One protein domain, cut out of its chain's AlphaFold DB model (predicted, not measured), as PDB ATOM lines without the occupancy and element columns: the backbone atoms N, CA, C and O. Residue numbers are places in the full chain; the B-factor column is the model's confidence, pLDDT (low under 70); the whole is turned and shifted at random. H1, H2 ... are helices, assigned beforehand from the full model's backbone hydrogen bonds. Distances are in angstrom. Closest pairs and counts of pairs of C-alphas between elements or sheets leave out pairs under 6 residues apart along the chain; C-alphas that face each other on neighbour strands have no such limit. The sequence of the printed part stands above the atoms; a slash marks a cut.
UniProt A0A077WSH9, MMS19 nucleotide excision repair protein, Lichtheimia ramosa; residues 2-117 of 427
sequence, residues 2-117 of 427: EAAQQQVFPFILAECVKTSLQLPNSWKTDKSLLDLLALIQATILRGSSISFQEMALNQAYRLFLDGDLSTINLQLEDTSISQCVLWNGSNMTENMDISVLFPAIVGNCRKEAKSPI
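What this domain is: This is residues 2 to 117 of the 427 residues of the protein "MMS19 nucleotide excision repair protein" of Lichtheimia ramosa (UniProt A0A077WSH9). The longest helix, H1, lies side by side with H2, H3 and short H4 in a four-sided bundle; a long loop, residues 65 to 97, covers one end. The 116 printed residues hold four named helices, H1 to H4 in chain order, and no named strand: all helix, compact, radius of gyration of the C-alphas 13.6 A, spans 37 by 27 by 24 A.

How they stand to each other: H1, residues 2 to 20, and H2, residues 31 to 46, form a helical hairpin, opposite ways at a shallow tilt of 30 degrees; H1 touches with residues 4 to 12 alone and H2 with 37 to 44 alone, closest C-alphas Phe 9 and Gln 41, 6.1 A. The hub H4, residues 98 to 106, touches H2, closest C-alphas Ala 38 and Leu 101, 5.0 A. H4 touches H1, residues 13 to 20 alone, closest C-alphas Cys 16 and Ile 98, 6.4 A. H3, residues 50 to 64, forms a helical hairpin with H4, closest C-alphas Leu 57 and Val 106, 6.2 A. Every O i to N i+4 pair is within hydrogen-bond range in H2 and H3, 13 of 15 in H1, 3 of 5 in H4.

Where its parts are: H1 starts at C-alpha 2 (-57.552, 28.156, -4.766) and spans 26.9 A, H2 22.4 A, H3 20.7 A; H4 spans 13.9 A to C-alpha 106 (-49.303, 17.822, 9.689).

The domain as a whole: The farthest C-alphas, Pro 24 and Glu 112, are 39.0 A apart. The printed part has no cut; the H3 to H4 link is long. Residues 73 to 92 have pLDDT under 70.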
ATOM      1  N   GLU A   2     -58.659  28.341  -3.812       87.75
ATOM      2  CA  GLU A   2     -57.552  28.156  -4.766       87.75
ATOM      3  C   GLU A   2     -56.486  29.271  -4.724       87.75
ATOM      4  O   GLU A   2     -55.305  28.982  -4.568       87.75
ATOM      5  N   ALA A   3     -56.889  30.549  -4.714       88.38
ATOM      6  CA  ALA A   3     -55.947  31.665  -4.553       88.38
ATOM      7  C   ALA A   3     -55.144  31.593  -3.236       88.38
ATOM      8  O   ALA A   3     -53.954  31.895  -3.204       88.38
ATOM      9  N   ALA A   4     -55.770  31.135  -2.146       91.38
ATOM     10  CA  ALA A   4     -55.083  30.975  -0.867       91.38
ATOM     11  C   ALA A   4     -54.067  29.819  -0.903       91.38
ATOM     12  O   ALA A   4     -52.991  29.939  -0.329       91.38
ATOM     13  N   GLN A   5     -54.373  28.732  -1.614       91.25
ATOM     14  CA  GLN A   5     -53.458  27.603  -1.815       91.25
ATOM     15  C   GLN A   5     -52.243  27.985  -2.664       91.25
ATOM     16  O   GLN A   5     -51.121  27.643  -2.316       91.25
ATOM     17  N   GLN A   6     -52.468  28.691  -3.773       88.88
ATOM     18  CA  GLN A   6     -51.417  28.983  -4.751       88.88
ATOM     19  C   GLN A   6     -50.551  30.185  -4.365       88.88
ATOM     20  O   GLN A   6     -49.382  30.229  -4.737       88.88
ATOM     21  N   GLN A   7     -51.107  31.161  -3.642       90.50
ATOM     22  CA  GLN A   7     -50.405  32.410  -3.332       90.50
ATOM     23  C   GLN A   7     -50.091  32.529  -1.843       90.50
ATOM     24  O   GLN A   7     -48.940  32.727  -1.476       90.50
ATOM     25  N   VAL A   8     -51.091  32.376  -0.970       93.81
ATOM     26  CA  VAL A   8     -50.938  32.691   0.463       93.81
ATOM     27  C   VAL A   8     -50.141  31.618   1.208       93.81
ATOM     28  O   VAL A   8     -49.217  31.951   1.947       93.81
ATOM     29  N   PHE A   9     -50.471  30.339   1.006       94.88
ATOM     30  CA  PHE A   9     -49.809  29.216   1.672       94.88
ATOM     31  C   PHE A   9     -48.287  29.190   1.427       94.88
ATOM     32  O   PHE A   9     -47.540  29.279   2.406       94.88
ATOM     33  N   PRO A  10     -47.800  29.132   0.168       92.38
ATOM     34  CA  PRO A  10     -46.365  29.086  -0.096       92.38
ATOM     35  C   PRO A  10     -45.655  30.387   0.290       92.38
ATOM     36  O   PRO A  10     -44.518  30.330   0.746       92.38
ATOM     37  N   PHE A  11     -46.313  31.544   0.158       91.94
ATOM     38  CA  PHE A  11     -45.726  32.834   0.523       91.94
ATOM     39  C   PHE A  11     -45.452  32.942   2.023       91.94
ATOM     40  O   PHE A  11     -44.328  33.237   2.413       91.94
ATOM     41  N   ILE A  12     -46.443  32.637   2.870       93.75
ATOM     42  CA  ILE A  12     -46.259  32.651   4.330       93.75
ATOM     43  C   ILE A  12     -45.156  31.669   4.738       93.75
ATOM     44  O   ILE A  12     -44.289  32.029   5.528       93.75
ATOM     45  N   LEU A  13     -45.164  30.444   4.195       91.88
ATOM     46  CA  LEU A  13     -44.147  29.447   4.530       91.88
ATOM     47  C   LEU A  13     -42.741  29.929   4.139       91.88
ATOM     48  O   LEU A  13     -41.808  29.807   4.932       91.88
ATOM     49  N   ALA A  14     -42.600  30.520   2.949       90.44
ATOM     50  CA  ALA A  14     -41.336  31.062   2.470       90.44
ATOM     51  C   ALA A  14     -40.828  32.218   3.335       90.44
ATOM     52  O   ALA A  14     -39.669  32.203   3.743       90.44
ATOM     53  N   GLU A  15     -41.678  33.199   3.642       90.00
ATOM     54  CA  GLU A  15     -41.293  34.357   4.453       90.00
ATOM     55  C   GLU A  15     -40.938  33.959   5.889       90.00
ATOM     56  O   GLU A  15     -39.928  34.420   6.416       90.00
ATOM     57  N   CYS A  16     -41.677  33.024   6.494       90.50
ATOM     58  CA  CYS A  16     -41.315  32.471   7.797       90.50
ATOM     59  C   CYS A  16     -39.931  31.804   7.771       90.50
ATOM     60  O   CYS A  16     -39.115  32.052   8.660       90.50
ATOM     61  N   VAL A  17     -39.627  31.002   6.746       88.81
ATOM     62  CA  VAL A  17     -38.296  30.389   6.612       88.81
ATOM     63  C   VAL A  17     -37.210  31.440   6.411       88.81
ATOM     64  O   VAL A  17     -36.172  31.353   7.064       88.81
ATOM     65  N   LYS A  18     -37.448  32.481   5.603       86.31
ATOM     66  CA  LYS A  18     -36.503  33.602   5.467       86.31
ATOM     67  C   LYS A  18     -36.221  34.277   6.804       86.31
ATOM     68  O   LYS A  18     -35.064  34.572   7.090       86.31
ATOM     69  N   THR A  19     -37.253  34.499   7.619       86.12
ATOM     70  CA  THR A  19     -37.108  35.081   8.957       86.12
ATOM     71  C   THR A  19     -36.306  34.177   9.886       86.12
ATOM     72  O   THR A  19     -35.401  34.657  10.563       86.12
ATOM     73  N   SER A  20     -36.578  32.870   9.881       85.31
ATOM     74  CA  SER A  20     -35.828  31.897  10.686       85.31
ATOM     75  C   SER A  20     -34.342  31.848  10.299       85.31
ATOM     76  O   SER A  20     -33.472  31.762  11.163       85.31
ATOM     77  N   LEU A  21     -34.048  31.997   9.003       82.31
ATOM     78  CA  LEU A  21     -32.695  32.048   8.442       82.31
ATOM     79  C   LEU A  21     -32.024  33.430   8.527       82.31
ATOM     80  O   LEU A  21     -30.881  33.567   8.102       82.31
ATOM     81  N   GLN A  22     -32.711  34.448   9.056       81.38
ATOM     82  CA  GLN A  22     -32.218  35.830   9.143       81.38
ATOM     83  C   GLN A  22     -31.805  36.427   7.785       81.38
ATOM     84  O   GLN A  22     -30.877  37.231   7.695       81.38
ATOM     85  N   LEU A  23     -32.506  36.051   6.715       82.06
ATOM     86  CA  LEU A  23     -32.233  36.582   5.382       82.06
ATOM     87  C   LEU A  23     -32.615  38.073   5.288       82.06
ATOM     88  O   LEU A  23     -33.539  38.526   5.979       82.06
ATOM     89  N   PRO A  24     -31.934  38.859   4.433       78.44
ATOM     90  CA  PRO A  24     -32.253  40.269   4.237       78.44
ATOM     91  C   PRO A  24     -33.695  40.454   3.745       78.44
ATOM     92  O   PRO A  24     -34.222  39.635   2.994       78.44
ATOM     93  N   ASN A  25     -34.335  41.548   4.173       81.81
ATOM     94  CA  ASN A  25     -35.743  41.871   3.891       81.81
ATOM     95  C   ASN A  25     -36.770  40.832   4.387       81.81
ATOM     96  O   ASN A  25     -37.922  40.873   3.958       81.81
ATOM     97  N   SER A  26     -36.385  39.932   5.296       82.38
ATOM     98  CA  SER A  26     -37.322  39.019   5.954       82.38
ATOM     99  C   SER A  26     -38.265  39.748   6.917       82.38
ATOM    100  O   SER A  26     -38.021  40.881   7.353       82.38
ATOM    101  N   TRP A  27     -39.379  39.097   7.255       87.06
ATOM    102  CA  TRP A  27     -40.324  39.633   8.226       87.06
ATOM    103  C   TRP A  27     -39.708  39.732   9.616       87.06
ATOM    104  O   TRP A  27     -38.944  38.869  10.043       87.06
ATOM    105  N   LYS A  28     -40.125  40.758  10.358       85.31
ATOM    106  CA  LYS A  28     -39.968  40.790  11.810       85.31
ATOM    107  C   LYS A  28     -41.173  40.095  12.423       85.31
ATOM    108  O   LYS A  28     -42.291  40.587  12.289       85.31
ATOM    109  N   THR A  29     -40.940  38.967  13.075       86.12
ATOM    110  CA  THR A  29     -41.989  38.169  13.711       86.12
ATOM    111  C   THR A  29     -41.866  38.183  15.226       86.12
ATOM    112  O   THR A  29     -40.807  38.462  15.787       86.12
ATOM    113  N   ASP A  30     -42.976  37.878  15.884       89.19
ATOM    114  CA  ASP A  30     -43.031  37.475  17.280       89.19
ATOM    115  C   ASP A  30     -43.846  36.179  17.399       89.19
ATOM    116  O   ASP A  30     -44.423  35.694  16.418       89.19
ATOM    117  N   LYS A  31     -43.888  35.604  18.603       87.69
ATOM    118  CA  LYS A  31     -44.631  34.368  18.872       87.69
ATOM    119  C   LYS A  31     -46.109  34.460  18.467       87.69
ATOM    120  O   LYS A  31     -46.617  33.554  17.817       87.69
ATOM    121  N   SER A  32     -46.782  35.559  18.810       91.31
ATOM    122  CA  SER A  32     -48.212  35.749  18.535       91.31
ATOM    123  C   SER A  32     -48.505  35.786  17.035       91.31
ATOM    124  O   SER A  32     -49.482  35.197  16.570       91.31
ATOM    125  N   LEU A  33     -47.649  36.457  16.259       93.69
ATOM    126  CA  LEU A  33     -47.756  36.509  14.808       93.69
ATOM    127  C   LEU A  33     -47.489  35.136  14.185       93.69
ATOM    128  O   LEU A  33     -48.228  34.733  13.291       93.69
ATOM    129  N   LEU A  34     -46.483  34.395  14.660       93.25
ATOM    130  CA  LEU A  34     -46.205  33.037  14.180       93.25
ATOM    131  C   LEU A  34     -47.364  32.074  14.470       93.25
ATOM    132  O   LEU A  34     -47.738  31.301  13.588       93.25
ATOM    133  N   ASP A  35     -47.982  32.164  15.650       93.38
ATOM    134  CA  ASP A  35     -49.175  31.385  16.001       93.38
ATOM    135  C   ASP A  35     -50.357  31.717  15.065       93.38
ATOM    136  O   ASP A  35     -51.040  30.815  14.570       93.38
ATOM    137  N   LEU A  36     -50.565  32.999  14.735       95.81
ATOM    138  CA  LEU A  36     -51.595  33.422  13.779       95.81
ATOM    139  C   LEU A  36     -51.310  32.915  12.356       95.81
ATOM    140  O   LEU A  36     -52.210  32.412  11.683       95.81
ATOM    141  N   LEU A  37     -50.063  33.020  11.892       96.25
ATOM    142  CA  LEU A  37     -49.646  32.521  10.579       96.25
ATOM    143  C   LEU A  37     -49.814  30.998  10.488       96.25
ATOM    144  O   LEU A  37     -50.316  30.495   9.481       96.25
ATOM    145  N   ALA A  38     -49.488  30.269  11.556       96.69
ATOM    146  CA  ALA A  38     -49.746  28.838  11.672       96.69
ATOM    147  C   ALA A  38     -51.247  28.521  11.578       96.69
ATOM    148  O   ALA A  38     -51.647  27.601  10.861       96.69
ATOM    149  N   LEU A  39     -52.103  29.311  12.229       96.75
ATOM    150  CA  LEU A  39     -53.553  29.140  12.145       96.75
ATOM    151  C   LEU A  39     -54.097  29.423  10.732       96.75
ATOM    152  O   LEU A  39     -55.008  28.725  10.275       96.75
ATOM    153  N   ILE A  40     -53.526  30.392  10.009       97.19
ATOM    154  CA  ILE A  40     -53.857  30.653   8.599       97.19
ATOM    155  C   ILE A  40     -53.489  29.438   7.739       97.19
ATOM    156  O   ILE A  40     -54.336  28.945   6.992       97.19
ATOM    157  N   GLN A  41     -52.270  28.906   7.885       97.00
ATOM    158  CA  GLN A  41     -51.808  27.699   7.185       97.00
ATOM    159  C   GLN A  41     -52.737  26.507   7.451       97.00
ATOM    160  O   GLN A  41     -53.224  25.866   6.515       97.00
ATOM    161  N   ALA A  42     -53.061  26.266   8.724       97.50
ATOM    162  CA  ALA A  42     -54.005  25.239   9.140       97.50
ATOM    163  C   ALA A  42     -55.378  25.434   8.477       97.50
ATOM    164  O   ALA A  42     -55.940  24.493   7.922       97.50
ATOM    165  N   THR A  43     -55.912  26.657   8.480       97.06
ATOM    166  CA  THR A  43     -57.231  26.972   7.911       97.06
ATOM    167  C   THR A  43     -57.280  26.755   6.398       97.06
ATOM    168  O   THR A  43     -58.249  26.178   5.898       97.06
ATOM    169  N   ILE A  44     -56.224  27.137   5.671       97.31
ATOM    170  CA  ILE A  44     -56.106  26.860   4.233       97.31
ATOM    171  C   ILE A  44     -56.136  25.350   3.994       97.31
ATOM    172  O   ILE A  44     -56.924  24.877   3.173       97.31
ATOM    173  N   LEU A  45     -55.352  24.568   4.743       96.81
ATOM    174  CA  LEU A  45     -55.309  23.110   4.584       96.81
ATOM    175  C   LEU A  45     -56.650  22.443   4.875       96.81
ATOM    176  O   LEU A  45     -57.079  21.591   4.097       96.81
ATOM    177  N   ARG A  46     -57.362  22.872   5.922       96.00
ATOM    178  CA  ARG A  46     -58.711  22.377   6.255       96.00
ATOM    179  C   ARG A  46     -59.694  22.542   5.091       96.00
ATOM    180  O   ARG A  46     -60.512  21.658   4.833       96.00
ATOM    181  N   GLY A  47     -59.585  23.648   4.358       95.50
ATOM    182  CA  GLY A  47     -60.408  23.937   3.184       95.50
ATOM    183  C   GLY A  47     -59.917  23.321   1.870       95.50
ATOM    184  O   GLY A  47     -60.590  23.470   0.851       95.50
ATOM    185  N   SER A  48     -58.760  22.656   1.862       96.38
ATOM    186  CA  SER A  48     -58.073  22.248   0.634       96.38
ATOM    187  C   SER A  48     -58.438  20.852   0.119       96.38
ATOM    188  O   SER A  48     -59.053  20.041   0.816       96.38
ATOM    189  N   SER A  49     -58.065  20.576  -1.137       95.69
ATOM    190  CA  SER A  49     -58.169  19.242  -1.738       95.69
ATOM    191  C   SER A  49     -57.168  18.274  -1.102       95.69
ATOM    192  O   SER A  49     -56.155  18.684  -0.538       95.69
ATOM    193  N   ILE A  50     -57.430  16.970  -1.243       95.88
ATOM    194  CA  ILE A  50     -56.510  15.921  -0.777       95.88
ATOM    195  C   ILE A  50     -55.153  16.052  -1.482       95.88
ATOM    196  O   ILE A  50     -54.127  16.010  -0.819       95.88
ATOM    197  N   SER A  51     -55.144  16.317  -2.792       95.44
ATOM    198  CA  SER A  51     -53.907  16.501  -3.563       95.44
ATOM    199  C   SER A  51     -53.035  17.650  -3.040       95.44
ATOM    200  O   SER A  51     -51.819  17.507  -2.945       95.44
ATOM    201  N   PHE A  52     -53.641  18.777  -2.655       96.00
ATOM    202  CA  PHE A  52     -52.899  19.897  -2.075       96.00
ATOM    203  C   PHE A  52     -52.385  19.570  -0.670       96.00
ATOM    204  O   PHE A  52     -51.259  19.914  -0.326       96.00
ATOM    205  N   GLN A  53     -53.183  18.868   0.140       96.25
ATOM    206  CA  GLN A  53     -52.747  18.408   1.458       96.25
ATOM    207  C   GLN A  53     -51.560  17.438   1.360       96.25
ATOM    208  O   GLN A  53     -50.618  17.563   2.133       96.25
ATOM    209  N   GLU A  54     -51.559  16.516   0.394       95.81
ATOM    210  CA  GLU A  54     -50.429  15.611   0.132       95.81
ATOM    211  C   GLU A  54     -49.157  16.376  -0.255       95.81
ATOM    212  O   GLU A  54     -48.083  16.106   0.287       95.81
ATOM    213  N   MET A  55     -49.278  17.374  -1.139       94.75
ATOM    214  CA  MET A  55     -48.169  18.269  -1.488       94.75
ATOM    215  C   MET A  55     -47.630  18.992  -0.245       94.75
ATOM    216  O   MET A  55     -46.424  18.972  -0.001       94.75
ATOM    217  N   ALA A  56     -48.513  19.601   0.547       95.56
ATOM    218  CA  ALA A  56     -48.144  20.350   1.744       95.56
ATOM    219  C   ALA A  56     -47.490  19.462   2.813       95.56
ATOM    220  O   ALA A  56     -46.516  19.879   3.435       95.56
ATOM    221  N   LEU A  57     -47.977  18.229   3.003       94.25
ATOM    222  CA  LEU A  57     -47.338  17.247   3.881       94.25
ATOM    223  C   LEU A  57     -45.921  16.938   3.405       94.25
ATOM    224  O   LEU A  57     -44.989  17.030   4.198       94.25
ATOM    225  N   ASN A  58     -45.746  16.610   2.122       93.56
ATOM    226  CA  ASN A  58     -44.429  16.312   1.558       93.56
ATOM    227  C   ASN A  58     -43.453  17.484   1.748       93.56
ATOM    228  O   ASN A  58     -42.350  17.298   2.261       93.56
ATOM    229  N   GLN A  59     -43.899  18.701   1.433       92.12
ATOM    230  CA  GLN A  59     -43.132  19.923   1.663       92.12
ATOM    231  C   GLN A  59     -42.760  20.096   3.141       92.12
ATOM    232  O   GLN A  59     -41.598  20.338   3.444       92.12
ATOM    233  N   ALA A  60     -43.706  19.929   4.068       92.75
ATOM    234  CA  ALA A  60     -43.449  20.084   5.496       92.75
ATOM    235  C   ALA A  60     -42.468  19.037   6.041       92.75
ATOM    236  O   ALA A  60     -41.582  19.385   6.814       92.75
ATOM    237  N   TYR A  61     -42.588  17.768   5.644       90.94
ATOM    238  CA  TYR A  61     -41.666  16.725   6.098       90.94
ATOM    239  C   TYR A  61     -40.243  16.960   5.593       90.94
ATOM    240  O   TYR A  61     -39.321  16.982   6.405       90.94
ATOM    241  N   ARG A  62     -40.080  17.237   4.298       89.44
ATOM    242  CA  ARG A  62     -38.772  17.558   3.709       89.44
ATOM    243  C   ARG A  62     -38.150  18.801   4.341       89.44
ATOM    244  O   ARG A  62     -36.983  18.797   4.712       89.44
ATOM    245  N   LEU A  63     -38.943  19.851   4.532       88.88
ATOM    246  CA  LEU A  63     -38.466  21.099   5.117       88.88
ATOM    247  C   LEU A  63     -38.056  20.935   6.587       88.88
ATOM    248  O   LEU A  63     -36.958  21.324   6.970       88.88
ATOM    249  N   PHE A  64     -38.935  20.378   7.425       88.25
ATOM    250  CA  PHE A  64     -38.722  20.345   8.871       88.25
ATOM    251  C   PHE A  64     -37.892  19.150   9.335       88.25
ATOM    252  O   PHE A  64     -37.148  19.294  10.300       88.25
ATOM    253  N   LEU A  65     -38.014  17.972   8.722       86.06
ATOM    254  CA  LEU A  65     -37.249  16.796   9.151       86.06
ATOM    255  C   LEU A  65     -35.921  16.664   8.406       86.06
ATOM    256  O   LEU A  65     -34.915  16.397   9.062       86.06
ATOM    257  N   ASP A  66     -35.916  16.904   7.092       84.88
ATOM    258  CA  ASP A  66     -34.722  16.712   6.255       84.88
ATOM    259  C   ASP A  66     -33.911  18.009   6.064       84.88
ATOM    260  O   ASP A  66     -32.765  17.964   5.618       84.88
ATOM    261  N   GLY A  67     -34.477  19.169   6.421       81.88
ATOM    262  CA  GLY A  67     -33.839  20.478   6.234       81.88
ATOM    263  C   GLY A  67     -33.773  20.919   4.768       81.88
ATOM    264  O   GLY A  67     -32.934  21.743   4.403       81.88
ATOM    265  N   ASP A  68     -34.625  20.354   3.913       85.38
ATOM    266  CA  ASP A  68     -34.584  20.554   2.470       85.38
ATOM    267  C   ASP A  68     -35.308  21.841   2.042       85.38
ATOM    268  O   ASP A  68     -36.528  21.892   1.834       85.38
ATOM    269  N   LEU A  69     -34.505  22.892   1.866       83.31
ATOM    270  CA  LEU A  69     -34.953  24.217   1.442       83.31
ATOM    271  C   LEU A  69     -35.369  24.284  -0.036       83.31
ATOM    272  O   LEU A  69     -36.036  25.246  -0.404       83.31
ATOM    273  N   SER A  70     -35.058  23.281  -0.874       82.00
ATOM    274  CA  SER A  70     -35.469  23.274  -2.296       82.00
ATOM    275  C   SER A  70     -36.988  23.249  -2.475       82.00
ATOM    276  O   SER A  70     -37.524  23.611  -3.521       82.00
ATOM    277  N   THR A  71     -37.695  22.837  -1.425       78.25
ATOM    278  CA  THR A  71     -39.152  22.833  -1.367       78.25
ATOM    279  C   THR A  71     -39.756  24.234  -1.306       78.25
ATOM    280  O   THR A  71     -40.959  24.389  -1.515       78.25
ATOM    281  N   ILE A  72     -38.948  25.256  -1.035       79.50
ATOM    282  CA  ILE A  72     -39.353  26.653  -1.011       79.50
ATOM    283  C   ILE A  72     -38.590  27.355  -2.125       79.50
ATOM    284  O   ILE A  72     -37.379  27.205  -2.249       79.50
ATOM    285  N   ASN A  73     -39.291  28.138  -2.942       69.38
ATOM    286  CA  ASN A  73     -38.683  28.878  -4.044       69.38
ATOM    287  C   ASN A  73     -37.901  30.105  -3.521       69.38
ATOM    288  O   ASN A  73     -38.254  31.252  -3.792       69.38
ATOM    289  N   LEU A  74     -36.889  29.866  -2.682       66.94
ATOM    290  CA  LEU A  74     -35.974  30.878  -2.177       66.94
ATOM    291  C   LEU A  74     -34.884  31.085  -3.229       66.94
ATOM    292  O   LEU A  74     -34.104  30.179  -3.511       66.94
ATOM    293  N   GLN A  75     -34.816  32.286  -3.801       57.72
ATOM    294  CA  GLN A  75     -33.641  32.720  -4.554       57.72
ATOM    295  C   GLN A  75     -32.511  32.971  -3.546       57.72
ATOM    296  O   GLN A  75     -32.335  34.084  -3.062       57.72
ATOM    297  N   LEU A  76     -31.828  31.902  -3.132       57.81
ATOM    298  CA  LEU A  76     -30.678  31.979  -2.237       57.81
ATOM    299  C   LEU A  76     -29.442  32.288  -3.083       57.81
ATOM    300  O   LEU A  76     -28.995  31.442  -3.853       57.81
ATOM    301  N   GLU A  77     -28.906  33.501  -2.953       51.03
ATOM    302  CA  GLU A  77     -27.633  33.892  -3.580       51.03
ATOM    303  C   GLU A  77     -26.424  33.218  -2.898       51.03
ATOM    304  O   GLU A  77     -25.367  33.093  -3.510       51.03
ATOM    305  N   ASP A  78     -26.597  32.709  -1.669       49.34
ATOM    306  CA  ASP A  78     -25.549  32.067  -0.871       49.34
ATOM    307  C   ASP A  78     -25.748  30.546  -0.741       49.34
ATOM    308  O   ASP A  78     -26.670  30.052  -0.088       49.34
ATOM    309  N   THR A  79     -24.812  29.778  -1.303       46.16
ATOM    310  CA  THR A  79     -24.757  28.303  -1.254       46.16
ATOM    311  C   THR A  79     -24.319  27.732   0.107       46.16
ATOM    312  O   THR A  79     -24.116  26.525   0.232       46.16
ATOM    313  N   SER A  80     -24.147  28.569   1.134       50.91
ATOM    314  CA  SER A  80     -23.626  28.189   2.459       50.91
ATOM    315  C   SER A  80     -24.700  27.751   3.471       50.91
ATOM    316  O   SER A  80     -24.358  27.306   4.564       50.91
ATOM    317  N   ILE A  81     -25.993  27.803   3.117       52.69
ATOM    318  CA  ILE A  81     -27.128  27.472   4.010       52.69
ATOM    319  C   ILE A  81     -27.617  26.025   3.786       52.69
ATOM    320  O   ILE A  81     -28.809  25.730   3.773       52.69
ATOM    321  N   SER A  82     -26.696  25.092   3.543       41.84
ATOM    322  CA  SER A  82     -27.018  23.778   2.968       41.84
ATOM    323  C   SER A  82     -27.603  22.738   3.931       41.84
ATOM    324  O   SER A  82     -27.897  21.636   3.487       41.84
ATOM    325  N   GLN A  83     -27.844  23.056   5.206       48.03
ATOM    326  CA  GLN A  83     -28.580  22.176   6.127       48.03
ATOM    327  C   GLN A  83     -29.079  22.973   7.339       48.03
ATOM    328  O   GLN A  83     -28.426  23.048   8.380       48.03
ATOM    329  N   CYS A  84     -30.248  23.602   7.213       50.06
ATOM    330  CA  CYS A  84     -30.913  24.200   8.364       50.06
ATOM    331  C   CYS A  84     -31.804  23.145   9.021       50.06
ATOM    332  O   CYS A  84     -32.915  22.873   8.568       50.06
ATOM    333  N   VAL A  85     -31.328  22.539  10.109       56.66
ATOM    334  CA  VAL A  85     -32.220  21.778  10.985       56.66
ATOM    335  C   VAL A  85     -33.064  22.806  11.737       56.66
ATOM    336  O   VAL A  85     -32.629  23.330  12.760       56.66
ATOM    337  N   LEU A  86     -34.271  23.086  11.235       63.66
ATOM    338  CA  LEU A  86     -35.228  24.046  11.819       63.66
ATOM    339  C   LEU A  86     -35.551  23.765  13.302       63.66
ATOM    340  O   LEU A  86     -36.051  24.632  14.011       63.66
ATOM    341  N   TRP A  87     -35.205  22.572  13.796       64.88
ATOM    342  CA  TRP A  87     -35.343  22.166  15.196       64.88
ATOM    343  C   TRP A  87     -34.129  22.479  16.093       64.88
ATOM    344  O   TRP A  87     -34.301  22.518  17.304       64.88
ATOM    345  N   ASN A  88     -32.919  22.708  15.555       55.66
ATOM    346  CA  ASN A  88     -31.658  22.670  16.327       55.66
ATOM    347  C   ASN A  88     -30.747  23.908  16.154       55.66
ATOM    348  O   ASN A  88     -29.523  23.804  16.256       55.66
ATOM    349  N   GLY A  89     -31.309  25.093  15.914       55.75
ATOM    350  CA  GLY A  89     -30.519  26.328  15.848       55.75
ATOM    351  C   GLY A  89     -30.050  26.799  17.231       55.75
ATOM    352  O   GLY A  89     -30.859  27.278  18.020       55.75
ATOM    353  N   SER A  90     -28.744  26.743  17.521       54.19
ATOM    354  CA  SER A  90     -28.155  27.220  18.790       54.19
ATOM    355  C   SER A  90     -28.285  28.733  19.030       54.19
ATOM    356  O   SER A  90     -28.100  29.176  20.159       54.19
ATOM    357  N   ASN A  91     -28.642  29.507  17.998       58.66
ATOM    358  CA  ASN A  91     -28.849  30.960  18.050       58.66
ATOM    359  C   ASN A  91     -30.315  31.377  17.799       58.66
ATOM    360  O   ASN A  91     -30.585  32.548  17.521       58.66
ATOM    361  N   MET A  92     -31.267  30.438  17.845       68.81
ATOM    362  CA  MET A  92     -32.676  30.730  17.575       68.81
ATOM    363  C   MET A  92     -33.340  31.388  18.794       68.81
ATOM    364  O   MET A  92     -33.236  30.886  19.912       68.81
ATOM    365  N   THR A  93     -34.047  32.498  18.586       75.06
ATOM    366  CA  THR A  93     -34.947  33.082  19.595       75.06
ATOM    367  C   THR A  93     -36.377  32.613  19.336       75.06
ATOM    368  O   THR A  93     -36.702  32.240  18.210       75.06
ATOM    369  N   GLU A  94     -37.262  32.670  20.340       74.56
ATOM    370  CA  GLU A  94     -38.681  32.294  20.158       74.56
ATOM    371  C   GLU A  94     -39.359  33.073  19.017       74.56
ATOM    372  O   GLU A  94     -40.237  32.551  18.342       74.56
ATOM    373  N   ASN A  95     -38.908  34.300  18.747       75.50
ATOM    374  CA  ASN A  95     -39.433  35.138  17.671       75.50
ATOM    375  C   ASN A  95     -39.042  34.657  16.267       75.50
ATOM    376  O   ASN A  95     -39.665  35.082  15.301       75.50
ATOM    377  N   MET A  96     -38.021  33.806  16.146       78.44
ATOM    378  CA  MET A  96     -37.514  33.261  14.879       78.44
ATOM    379  C   MET A  96     -37.816  31.762  14.722       78.44
ATOM    380  O   MET A  96     -37.481  31.167  13.694       78.44
ATOM    381  N   ASP A  97     -38.438  31.141  15.727       87.44
ATOM    382  CA  ASP A  97     -38.748  29.717  15.719       87.44
ATOM    383  C   ASP A  97     -40.065  29.424  14.996       87.44
ATOM    384  O   ASP A  97     -41.164  29.580  15.528       87.44
ATOM    385  N   ILE A  98     -39.946  28.915  13.775       90.94
ATOM    386  CA  ILE A  98     -41.092  28.592  12.922       90.94
ATOM    387  C   ILE A  98     -41.642  27.181  13.145       90.94
ATOM    388  O   ILE A  98     -42.517  26.738  12.396       90.94
ATOM    389  N   SER A  99     -41.161  26.459  14.162       91.88
ATOM    390  CA  SER A  99     -41.549  25.068  14.431       91.88
ATOM    391  C   SER A  99     -43.062  24.877  14.561       91.88
ATOM    392  O   SER A  99     -43.572  23.812  14.228       91.88
ATOM    393  N   VAL A 100     -43.807  25.910  14.979       94.00
ATOM    394  CA  VAL A 100     -45.279  25.886  15.082       94.00
ATOM    395  C   VAL A 100     -45.990  25.626  13.743       94.00
ATOM    396  O   VAL A 100     -47.084  25.055  13.729       94.00
ATOM    397  N   LEU A 101     -45.366  25.959  12.608       95.19
ATOM    398  CA  LEU A 101     -45.932  25.690  11.283       95.19
ATOM    399  C   LEU A 101     -46.009  24.187  10.985       95.19
ATOM    400  O   LEU A 101     -46.915  23.742  10.283       95.19
ATOM    401  N   PHE A 102     -45.107  23.382  11.549       94.88
ATOM    402  CA  PHE A 102     -45.073  21.944  11.299       94.88
ATOM    403  C   PHE A 102     -46.335  21.204  11.780       94.88
ATOM    404  O   PHE A 102     -47.016  20.599  10.944       94.88
ATOM    405  N   PRO A 103     -46.745  21.275  13.064       95.88
ATOM    406  CA  PRO A 103     -48.012  20.692  13.498       95.88
ATOM    407  C   PRO A 103     -49.220  21.396  12.870       95.88
ATOM    408  O   PRO A 103     -50.260  20.760  12.705       95.88
ATOM    409  N   ALA A 104     -49.112  22.673  12.482       97.06
ATOM    410  CA  ALA A 104     -50.179  23.348  11.753       97.06
ATOM    411  C   ALA A 104     -50.421  22.720  10.373       97.06
ATOM    412  O   ALA A 104     -51.570  22.634   9.948       97.06
ATOM    413  N   ILE A 105     -49.381  22.198   9.718       95.88
ATOM    414  CA  ILE A 105     -49.517  21.476   8.451       95.88
ATOM    415  C   ILE A 105     -49.919  20.014   8.686       95.88
ATOM    416  O   ILE A 105     -50.990  19.574   8.254       95.88
ATOM    417  N   VAL A 106     -49.110  19.265   9.441       93.94
ATOM    418  CA  VAL A 106     -49.303  17.822   9.689       93.94
ATOM    419  C   VAL A 106     -50.629  17.539  10.404       93.94
ATOM    420  O   VAL A 106     -51.389  16.625  10.054       93.94
ATOM    421  N   GLY A 107     -50.953  18.359  11.400       95.00
ATOM    422  CA  GLY A 107     -52.157  18.226  12.207       95.00
ATOM    423  C   GLY A 107     -53.444  18.488  11.432       95.00
ATOM    424  O   GLY A 107     -54.467  17.922  11.802       95.00
ATOM    425  N   ASN A 108     -53.406  19.237  10.323       97.00
ATOM    426  CA  ASN A 108     -54.603  19.745   9.636       97.00
ATOM    427  C   ASN A 108     -54.872  19.140   8.253       97.00
ATOM    428  O   ASN A 108     -55.798  19.568   7.568       97.00
ATOM    429  N   CYS A 109     -54.121  18.115   7.853       95.06
ATOM    430  CA  CYS A 109     -54.435  17.322   6.662       95.06
ATOM    431  C   CYS A 109     -55.449  16.211   6.976       95.06
ATOM    432  O   CYS A 109     -55.539  15.744   8.111       95.06
ATOM    433  N   ARG A 110     -56.236  15.763   6.004       93.50
ATOM    434  CA  ARG A 110     -57.180  14.656   6.198       93.50
ATOM    435  C   ARG A 110     -56.441  13.321   6.301       93.50
ATOM    436  O   ARG A 110     -55.319  13.189   5.824       93.50
ATOM    437  N   LYS A 111     -57.074  12.318   6.911       87.81
ATOM    438  CA  LYS A 111     -56.500  10.965   7.062       87.81
ATOM    439  C   LYS A 111     -56.308  10.241   5.721       87.81
ATOM    440  O   LYS A 111     -55.511   9.317   5.645       87.81
ATOM    441  N   GLU A 112     -57.057  10.644   4.697       89.50
ATOM    442  CA  GLU A 112     -56.973  10.120   3.334       89.50
ATOM    443  C   GLU A 112     -55.759  10.659   2.565       89.50
ATOM    444  O   GLU A 112     -55.350  10.038   1.588       89.50
ATOM    445  N   ALA A 113     -55.187  11.794   2.989       90.69
ATOM    446  CA  ALA A 113     -53.987  12.344   2.371       90.69
ATOM    447  C   ALA A 113     -52.793  11.432   2.671       90.69
ATOM    448  O   ALA A 113     -52.464  11.172   3.833       90.69
ATOM    449  N   LYS A 114     -52.140  10.942   1.616       86.25
ATOM    450  CA  LYS A 114     -50.952  10.102   1.739       86.25
ATOM    451  C   LYS A 114     -49.813  10.886   2.384       86.25
ATOM    452  O   LYS A 114     -49.326  11.879   1.848       86.25
ATOM    453  N   SER A 115     -49.378  10.402   3.541       81.19
ATOM    454  CA  SER A 115     -48.158  10.877   4.183       81.19
ATOM    455  C   SER A 115     -46.932  10.322   3.447       81.19
ATOM    456  O   SER A 115     -46.950   9.147   3.075       81.19
ATOM    457  N   PRO A 116     -45.854  11.109   3.270       82.75
ATOM    458  CA  PRO A 116     -44.575  10.594   2.774       82.75
ATOM    459  C   PRO A 116     -43.874   9.676   3.792       82.75
ATOM    460  O   PRO A 116     -42.896   9.018   3.454       82.75
ATOM    461  N   ILE A 117     -44.347   9.628   5.042       81.44
ATOM    462  CA  ILE A 117     -43.776   8.763   6.073       81.44
ATOM    463  C   ILE A 117     -44.251   7.324   5.867       81.44
ATOM    464  O   ILE A 117     -45.448   7.042   5.939       81.44
TER     465      ILE A 117